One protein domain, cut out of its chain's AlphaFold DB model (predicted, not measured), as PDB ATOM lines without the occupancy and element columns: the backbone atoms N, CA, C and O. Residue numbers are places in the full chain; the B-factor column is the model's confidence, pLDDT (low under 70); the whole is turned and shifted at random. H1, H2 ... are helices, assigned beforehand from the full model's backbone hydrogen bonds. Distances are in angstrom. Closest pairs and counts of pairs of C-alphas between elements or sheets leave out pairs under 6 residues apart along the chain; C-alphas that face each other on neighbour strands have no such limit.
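What this domain is: This is residues 104 to 172 of the 250 residues of an uncharacterized protein of Dissostichus mawsoni (UniProt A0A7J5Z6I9). A lone helix, H1, sits at one end of a flat, loose model, and a winding link leads from it to a loose group of four short helices, H2 to H5, at the other. No two helices touch, and residues 109 to 115 stick out. The printed part has 69 residues with five named helices, in chain order H1 H2 H3 H4 H5, and no named strand; the class is all helix, with 33 residues, under half, in named elements. The whole is loose, with a radius of gyration of the C-alphas of 13.8 A and spans of 40 by 28 by 15 A.

How they stand to each other: Start at H1, residues 104 to 113, which is apart from H2, residues 133 to 136. Next look at H3, residues 139 to 145: it is close to H2 but not clearly touching, the closest C-alphas being those of Ser 134 and Phe 140, 5.8 A apart. H4, residues 151 to 154, is apart from H3. H5, residues 163 to 170, is close to H4 but not clearly touching, with the closest C-alphas, of Leu 154 and Leu 166, 7.3 A apart. H5 is also close to H3 but not clearly touching: the closest C-alphas, of Trp 143 and Phe 170, are 7.9 A apart, and the two run the same way at a steep tilt of 41 degrees. In H1, H3 and H5 every O i to N i+4 pair is within hydrogen-bond range; H2 and H4 are too short for such a pair. Between H4 and H5, residues 155 to 156 pair with residues 159 to 160, antiparallel.

Where its parts are: Find C-alpha 104 at (190.833, 215.704, 125.908); from there H1 runs 14.1 A to C-alpha 113. H2 spans 5.3 A, H3 9.8 A and H4 5.5 A. H5 runs 10.2 A to C-alpha 170 at (170.779, 191.842, 118.774).

The domain as a whole: The C-alphas farthest apart, of Phe 113 and Ala 171, are 40.5 A apart. The printed part has no cut; the link from H1 to H2, 19 residues, is long. Look for pLDDT under 70 at residues 104 to 122, 129 to 130 and 158 to 159.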
ATOM      1  N   LEU A 104     191.156 216.148 127.265       48.56
ATOM      2  CA  LEU A 104     190.833 215.704 125.908       48.56
ATOM      3  C   LEU A 104     191.746 216.349 124.858       48.56
ATOM      4  O   LEU A 104     192.281 215.629 124.026       48.56
ATOM      5  N   GLU A 105     192.022 217.652 124.961       48.97
ATOM      6  CA  GLU A 105     192.971 218.364 124.085       48.97
ATOM      7  C   GLU A 105     194.394 217.778 124.175       48.97
ATOM      8  O   GLU A 105     195.081 217.611 123.163       48.97
ATOM      9  N   ASN A 106     194.832 217.387 125.377       47.66
ATOM     10  CA  ASN A 106     196.119 216.716 125.572       47.66
ATOM     11  C   ASN A 106     196.127 215.286 125.007       47.66
ATOM     12  O   ASN A 106     197.120 214.869 124.415       47.66
ATOM     13  N   LEU A 107     195.033 214.533 125.147       47.00
ATOM     14  CA  LEU A 107     194.916 213.187 124.579       47.00
ATOM     15  C   LEU A 107     194.874 213.209 123.047       47.00
ATOM     16  O   LEU A 107     195.516 212.366 122.429       47.00
ATOM     17  N   GLU A 108     194.196 214.180 122.437       50.91
ATOM     18  CA  GLU A 108     194.200 214.393 120.983       50.91
ATOM     19  C   GLU A 108     195.606 214.757 120.476       50.91
ATOM     20  O   GLU A 108     196.069 214.223 119.466       50.91
ATOM     21  N   SER A 109     196.338 215.591 121.221       46.06
ATOM     22  CA  SER A 109     197.725 215.970 120.909       46.06
ATOM     23  C   SER A 109     198.696 214.785 121.008       46.06
ATOM     24  O   SER A 109     199.566 214.608 120.162       46.06
ATOM     25  N   VAL A 110     198.527 213.918 122.009       44.16
ATOM     26  CA  VAL A 110     199.319 212.685 122.158       44.16
ATOM     27  C   VAL A 110     198.952 211.660 121.073       44.16
ATOM     28  O   VAL A 110     199.829 211.019 120.503       44.16
ATOM     29  N   GLN A 111     197.670 211.523 120.730       49.69
ATOM     30  CA  GLN A 111     197.199 210.598 119.688       49.69
ATOM     31  C   GLN A 111     197.695 210.980 118.288       49.69
ATOM     32  O   GLN A 111     198.050 210.099 117.507       49.69
ATOM     33  N   THR A 112     197.747 212.283 117.998       46.94
ATOM     34  CA  THR A 112     198.282 212.836 116.743       46.94
ATOM     35  C   THR A 112     199.805 212.778 116.671       46.94
ATOM     36  O   THR A 112     200.342 212.544 115.595       46.94
ATOM     37  N   PHE A 113     200.513 212.939 117.794       39.12
ATOM     38  CA  PHE A 113     201.978 212.880 117.831       39.12
ATOM     39  C   PHE A 113     202.540 211.458 117.661       39.12
ATOM     40  O   PHE A 113     203.607 211.286 117.078       39.12
ATOM     41  N   PHE A 114     201.832 210.437 118.154       35.34
ATOM     42  CA  PHE A 114     202.302 209.044 118.136       35.34
ATOM     43  C   PHE A 114     201.663 208.164 117.043       35.34
ATOM     44  O   PHE A 114     201.848 206.948 117.078       35.34
ATOM     45  N   ASP A 115     200.892 208.734 116.105       41.62
ATOM     46  CA  ASP A 115     200.125 207.981 115.087       41.62
ATOM     47  C   ASP A 115     199.295 206.823 115.688       41.62
ATOM     48  O   ASP A 115     199.082 205.761 115.090       41.62
ATOM     49  N   LEU A 116     198.802 207.010 116.918       40.53
ATOM     50  CA  LEU A 116     198.083 205.968 117.639       40.53
ATOM     51  C   LEU A 116     196.674 205.824 117.061       40.53
ATOM     52  O   LEU A 116     195.725 206.474 117.496       40.53
ATOM     53  N   GLN A 117     196.515 204.892 116.127       52.88
ATOM     54  CA  GLN A 117     195.222 204.348 115.699       52.88
ATOM     55  C   GLN A 117     194.518 203.654 116.876       52.88
ATOM     56  O   GLN A 117     194.546 202.429 116.962       52.88
ATOM     57  N   THR A 118     193.928 204.368 117.839       47.62
ATOM     58  CA  THR A 118     193.440 203.677 119.048       47.62
ATOM     59  C   THR A 118     192.119 204.203 119.601       47.62
ATOM     60  O   THR A 118     192.014 204.652 120.738       47.62
ATOM     61  N   TYR A 119     191.030 203.992 118.852       56.41
ATOM     62  CA  TYR A 119     189.778 203.644 119.531       56.41
ATOM     63  C   TYR A 119     189.987 202.269 120.180       56.41
ATOM     64  O   TYR A 119     190.246 201.269 119.507       56.41
ATOM     65  N   SER A 120     189.904 202.196 121.508       62.72
ATOM     66  CA  SER A 120     189.911 200.902 122.187       62.72
ATOM     67  C   SER A 120     188.657 200.135 121.771       62.72
ATOM     68  O   SER A 120     187.537 200.599 121.978       62.72
ATOM     69  N   THR A 121     188.819 198.942 121.199       63.81
ATOM     70  CA  THR A 121     187.679 198.058 120.895       63.81
ATOM     71  C   THR A 121     186.913 197.671 122.163       63.81
ATOM     72  O   THR A 121     185.742 197.317 122.094       63.81
ATOM     73  N   LEU A 122     187.544 197.796 123.330       65.44
ATOM     74  CA  LEU A 122     186.940 197.552 124.635       65.44
ATOM     75  C   LEU A 122     186.251 198.788 125.220       65.44
ATOM     76  O   LEU A 122     185.635 198.687 126.279       65.44
ATOM     77  N   ALA A 123     186.335 199.946 124.557       73.62
ATOM     78  CA  ALA A 123     185.644 201.136 125.022       73.62
ATOM     79  C   ALA A 123     184.127 200.876 125.061       73.62
ATOM     80  O   ALA A 123     183.584 200.234 124.150       73.62
ATOM     81  N   PRO A 124     183.428 201.360 126.101       77.25
ATOM     82  CA  PRO A 124     181.988 201.212 126.177       77.25
ATOM     83  C   PRO A 124     181.336 201.972 125.018       77.25
ATOM     84  O   PRO A 124     181.783 203.052 124.628       77.25
ATOM     85  N   LEU A 125     180.273 201.403 124.454       78.62
ATOM     86  CA  LEU A 125     179.482 202.052 123.408       78.62
ATOM     87  C   LEU A 125     178.550 203.127 123.991       78.62
ATOM     88  O   LEU A 125     178.133 204.048 123.293       78.62
ATOM     89  N   THR A 126     178.209 202.994 125.275       76.62
ATOM     90  CA  THR A 126     177.297 203.888 125.997       76.62
ATOM     91  C   THR A 126     178.042 204.775 126.970       76.62
ATOM     92  O   THR A 126     179.015 204.339 127.578       76.62
ATOM     93  N   ALA A 127     177.566 206.014 127.116       70.44
ATOM     94  CA  ALA A 127     178.169 207.018 127.989       70.44
ATOM     95  C   ALA A 127     179.674 207.238 127.728       70.44
ATOM     96  O   ALA A 127     180.449 207.491 128.650       70.44
ATOM     97  N   ASN A 128     180.097 207.133 126.465       74.06
ATOM     98  CA  ASN A 128     181.490 207.293 126.084       74.06
ATOM     99  C   ASN A 128     181.757 208.739 125.665       74.06
ATOM    100  O   ASN A 128     181.205 209.224 124.680       74.06
ATOM    101  N   HIS A 129     182.625 209.415 126.413       67.38
ATOM    102  CA  HIS A 129     182.991 210.809 126.171       67.38
ATOM    103  C   HIS A 129     183.757 211.010 124.859       67.38
ATOM    104  O   HIS A 129     183.650 212.075 124.260       67.38
ATOM    105  N   VAL A 130     184.469 209.982 124.387       67.06
ATOM    106  CA  VAL A 130     185.164 210.017 123.097       67.06
ATOM    107  C   VAL A 130     184.143 209.930 121.954       67.06
ATOM    108  O   VAL A 130     184.358 210.515 120.904       67.06
ATOM    109  N   PHE A 131     182.970 209.316 122.178       74.25
ATOM    110  CA  PHE A 131     181.883 209.193 121.200       74.25
ATOM    111  C   PHE A 131     180.638 210.020 121.606       74.25
ATOM    112  O   PHE A 131     179.647 209.450 122.085       74.25
ATOM    113  N   PRO A 132     180.627 211.354 121.366       73.38
ATOM    114  CA  PRO A 132     179.518 212.248 121.716       73.38
ATOM    115  C   PRO A 132     178.120 211.794 121.269       73.38
ATOM    116  O   PRO A 132     177.171 212.003 122.029       73.38
ATOM    117  N   PRO A 133     177.935 211.127 120.107       78.06
ATOM    118  CA  PRO A 133     176.623 210.601 119.737       78.06
ATOM    119  C   PRO A 133     176.028 209.632 120.769       78.06
ATOM    120  O   PRO A 133     174.807 209.592 120.903       78.06
ATOM    121  N   SER A 134     176.845 208.908 121.548       79.94
ATOM    122  CA  SER A 134     176.348 208.056 122.645       79.94
ATOM    123  C   SER A 134     175.796 208.819 123.847       79.94
ATOM    124  O   SER A 134     175.021 208.249 124.612       79.94
ATOM    125  N   LEU A 135     176.184 210.085 124.019       75.19
ATOM    126  CA  LEU A 135     175.706 210.948 125.102       75.19
ATOM    127  C   LEU A 135     174.383 211.625 124.739       75.19
ATOM    128  O   LEU A 135     173.540 211.842 125.604       75.19
ATOM    129  N   VAL A 136     174.205 211.953 123.457       77.75
ATOM    130  CA  VAL A 136     173.007 212.640 122.954       77.75
ATOM    131  C   VAL A 136     171.892 211.646 122.632       77.75
ATOM    132  O   VAL A 136     170.718 211.909 122.890       77.75
ATOM    133  N   ASP A 137     172.238 210.490 122.066       79.06
ATOM    134  CA  ASP A 137     171.262 209.530 121.574       79.06
ATOM    135  C   ASP A 137     171.031 208.382 122.567       79.06
ATOM    136  O   ASP A 137     171.749 207.380 122.595       79.06
ATOM    137  N   GLY A 138     169.945 208.484 123.341       79.19
ATOM    138  CA  GLY A 138     169.533 207.457 124.305       79.19
ATOM    139  C   GLY A 138     169.239 206.078 123.693       79.19
ATOM    140  O   GLY A 138     169.042 205.106 124.424       79.19
ATOM    141  N   LYS A 139     169.221 205.937 122.359       85.31
ATOM    142  CA  LYS A 139     169.115 204.626 121.706       85.31
ATOM    143  C   LYS A 139     170.368 203.770 121.877       85.31
ATOM    144  O   LYS A 139     170.237 202.549 121.816       85.31
ATOM    145  N   PHE A 140     171.538 204.353 122.144       84.62
ATOM    146  CA  PHE A 140     172.726 203.558 122.469       84.62
ATOM    147  C   PHE A 140     172.572 202.842 123.820       84.62
ATOM    148  O   PHE A 140     173.015 201.705 123.955       84.62
ATOM    149  N   THR A 141     171.836 203.414 124.780       82.88
ATOM    150  CA  THR A 141     171.465 202.723 126.031       82.88
ATOM    151  C   THR A 141     170.622 201.477 125.759       82.88
ATOM    152  O   THR A 141     170.830 200.435 126.375       82.88
ATOM    153  N   ILE A 142     169.717 201.546 124.776       84.75
ATOM    154  CA  ILE A 142     168.929 200.388 124.333       84.75
ATOM    155  C   ILE A 142     169.844 199.326 123.713       84.75
ATOM    156  O   ILE A 142     169.690 198.150 124.021       84.75
ATOM    157  N   TRP A 143     170.820 199.729 122.895       87.50
ATOM    158  CA  TRP A 143     171.803 198.806 122.314       87.50
ATOM    159  C   TRP A 143     172.629 198.085 123.388       87.50
ATOM    160  O   TRP A 143     172.820 196.876 123.288       87.50
ATOM    161  N   SER A 144     173.036 198.787 124.450       86.00
ATOM    162  CA  SER A 144     173.725 198.179 125.600       86.00
ATOM    163  C   SER A 144     172.847 197.167 126.335       86.00
ATOM    164  O   SER A 144     173.291 196.051 126.612       86.00
ATOM    165  N   ASN A 145     171.569 197.494 126.552       85.25
ATOM    166  CA  ASN A 145     170.599 196.566 127.139       85.25
ATOM    167  C   ASN A 145     170.342 195.337 126.249       85.25
ATOM    168  O   ASN A 145     170.047 194.264 126.764       85.25
ATOM    169  N   GLN A 146     170.476 195.480 124.928       86.19
ATOM    170  CA  GLN A 146     170.375 194.382 123.962       86.19
ATOM    171  C   GLN A 146     171.673 193.570 123.824       86.19
ATOM    172  O   GLN A 146     171.675 192.568 123.118       86.19
ATOM    173  N   GLY A 147     172.753 193.953 124.515       83.75
ATOM    174  CA  GLY A 147     174.008 193.198 124.575       83.75
ATOM    175  C   GLY A 147     175.200 193.853 123.876       83.75
ATOM    176  O   GLY A 147     176.310 193.350 124.016       83.75
ATOM    177  N   ILE A 148     175.018 194.984 123.185       88.12
ATOM    178  CA  ILE A 148     176.106 195.721 122.525       88.12
ATOM    179  C   ILE A 148     176.725 196.700 123.529       88.12
ATOM    180  O   ILE A 148     176.347 197.873 123.604       88.12
ATOM    181  N   LYS A 149     177.658 196.203 124.342       84.69
ATOM    182  CA  LYS A 149     178.239 196.964 125.458       84.69
ATOM    183  C   LYS A 149     179.494 197.717 125.048       84.69
ATOM    184  O   LYS A 149     179.719 198.829 125.519       84.69
ATOM    185  N   THR A 150     180.291 197.125 124.169       84.38
ATOM    186  CA  THR A 150     181.591 197.630 123.726       84.38
ATOM    187  C   THR A 150     181.659 197.724 122.208       84.38
ATOM    188  O   THR A 150     180.872 197.101 121.494       84.38
ATOM    189  N   PHE A 151     182.626 198.481 121.682       79.19
ATOM    190  CA  PHE A 151     182.855 198.534 120.234       79.19
ATOM    191  C   PHE A 151     183.222 197.164 119.642       79.19
ATOM    192  O   PHE A 151     182.902 196.909 118.484       79.19
ATOM    193  N   LYS A 152     183.837 196.262 120.419       80.38
ATOM    194  CA  LYS A 152     184.156 194.881 120.026       80.38
ATOM    195  C   LYS A 152     182.902 194.088 119.661       80.38
ATOM    196  O   LYS A 152     182.949 193.292 118.730       80.38
ATOM    197  N   ASP A 153     181.782 194.358 120.325       83.75
ATOM    198  CA  ASP A 153     180.515 193.656 120.091       83.75
ATOM    199  C   ASP A 153     179.886 194.012 118.729       83.75
ATOM    200  O   ASP A 153     178.953 193.356 118.270       83.75
ATOM    201  N   LEU A 154     180.423 195.029 118.043       84.56
ATOM    202  CA  LEU A 154     180.060 195.382 116.669       84.56
ATOM    203  C   LEU A 154     180.832 194.567 115.616       84.56
ATOM    204  O   LEU A 154     180.608 194.755 114.418       84.56
ATOM    205  N   TYR A 155     181.746 193.684 116.034       80.62
ATOM    206  CA  TYR A 155     182.555 192.854 115.145       80.62
ATOM    207  C   TYR A 155     182.101 191.404 115.173       80.62
ATOM    208  O   TYR A 155     181.951 190.790 116.225       80.62
ATOM    209  N   ILE A 156     181.976 190.827 113.983       78.50
ATOM    210  CA  ILE A 156     181.724 189.404 113.784       78.50
ATOM    211  C   ILE A 156     182.899 188.864 112.968       78.50
ATOM    212  O   ILE A 156     183.195 189.378 111.893       78.50
ATOM    213  N   HIS A 157     183.608 187.863 113.499       73.88
ATOM    214  CA  HIS A 157     184.841 187.320 112.902       73.88
ATOM    215  C   HIS A 157     185.883 188.403 112.568       73.88
ATOM    216  O   HIS A 157     186.421 188.453 111.464       73.88
ATOM    217  N   ASN A 158     186.123 189.319 113.515       66.88
ATOM    218  CA  ASN A 158     187.066 190.437 113.371       66.88
ATOM    219  C   ASN A 158     186.754 191.408 112.208       66.88
ATOM    220  O   ASN A 158     187.567 192.260 111.862       66.88
ATOM    221  N   THR A 159     185.558 191.312 111.623       69.88
ATOM    222  CA  THR A 159     185.053 192.203 110.576       69.88
ATOM    223  C   THR A 159     183.906 193.028 111.142       69.88
ATOM    224  O   THR A 159     183.094 192.511 111.909       69.88
ATOM    225  N   PHE A 160     183.828 194.318 110.800       75.31
ATOM    226  CA  PHE A 160     182.728 195.161 111.271       75.31
ATOM    227  C   PHE A 160     181.406 194.639 110.701       75.31
ATOM    228  O   PHE A 160     181.242 194.542 109.483       75.31
ATOM    229  N   ALA A 161     180.478 194.279 111.581       78.50
ATOM    230  CA  ALA A 161     179.265 193.587 111.192       78.50
ATOM    231  C   ALA A 161     178.371 194.460 110.291       78.50
ATOM    232  O   ALA A 161     178.221 195.680 110.456       78.50
ATOM    233  N   SER A 162     177.733 193.818 109.313       83.19
ATOM    234  CA  SER A 162     176.673 194.456 108.537       83.19
ATOM    235  C   SER A 162     175.475 194.758 109.438       83.19
ATOM    236  O   SER A 162     175.266 194.115 110.468       83.19
ATOM    237  N   PHE A 163     174.649 195.729 109.045       83.12
ATOM    238  CA  PHE A 163     173.447 196.028 109.823       83.12
ATOM    239  C   PHE A 163     172.517 194.822 109.932       83.12
ATOM    240  O   PHE A 163     171.929 194.619 110.985       83.12
ATOM    241  N   GLN A 164     172.422 194.017 108.873       83.50
ATOM    242  CA  GLN A 164     171.604 192.812 108.883       83.50
ATOM    243  C   GLN A 164     172.091 191.834 109.955       83.50
ATOM    244  O   GLN A 164     171.307 191.404 110.789       83.50
ATOM    245  N   GLN A 165     173.400 191.587 110.023       85.38
ATOM    246  CA  GLN A 165     173.983 190.705 111.036       85.38
ATOM    247  C   GLN A 165     173.776 191.229 112.465       85.38
ATOM    248  O   GLN A 165     173.445 190.454 113.358       85.38
ATOM    249  N   LEU A 166     173.923 192.539 112.691       86.31
ATOM    250  CA  LEU A 166     173.646 193.145 113.999       86.31
ATOM    251  C   LEU A 166     172.156 193.094 114.354       86.31
ATOM    252  O   LEU A 166     171.802 192.841 115.501       86.31
ATOM    253  N   SER A 167     171.281 193.312 113.373       86.81
ATOM    254  CA  SER A 167     169.831 193.198 113.526       86.81
ATOM    255  C   SER A 167     169.425 191.778 113.900       86.81
ATOM    256  O   SER A 167     168.611 191.610 114.801       86.81
ATOM    257  N   ASP A 168     170.005 190.774 113.249       85.44
ATOM    258  CA  ASP A 168     169.693 189.368 113.497       85.44
ATOM    259  C   ASP A 168     170.251 188.897 114.852       85.44
ATOM    260  O   ASP A 168     169.597 188.133 115.556       85.44
ATOM    261  N   THR A 169     171.420 189.404 115.261       86.19
ATOM    262  CA  THR A 169     172.087 189.006 116.518       86.19
ATOM    263  C   THR A 169     171.504 189.706 117.749       86.19
ATOM    264  O   THR A 169     171.342 189.083 118.794       86.19
ATOM    265  N   PHE A 170     171.172 190.996 117.637       85.38
ATOM    266  CA  PHE A 170     170.779 191.842 118.774       85.38
ATOM    267  C   PHE A 170     169.333 192.357 118.682       85.38
ATOM    268  O   PHE A 170     168.937 193.241 119.444       85.38
ATOM    269  N   ALA A 171     168.537 191.835 117.741       85.44
ATOM    270  CA  ALA A 171     167.153 192.252 117.493       85.44
ATOM    271  C   ALA A 171     167.006 193.780 117.318       85.44
ATOM    272  O   ALA A 171     166.074 194.408 117.837       85.44
ATOM    273  N   LEU A 172     167.953 194.402 116.606       84.31
ATOM    274  CA  LEU A 172     167.947 195.849 116.395       84.31
ATOM    275  C   LEU A 172     166.852 196.249 115.397       84.31
ATOM    276  O   LEU A 172     166.753 195.675 114.312       84.31
TER     277      LEU A 172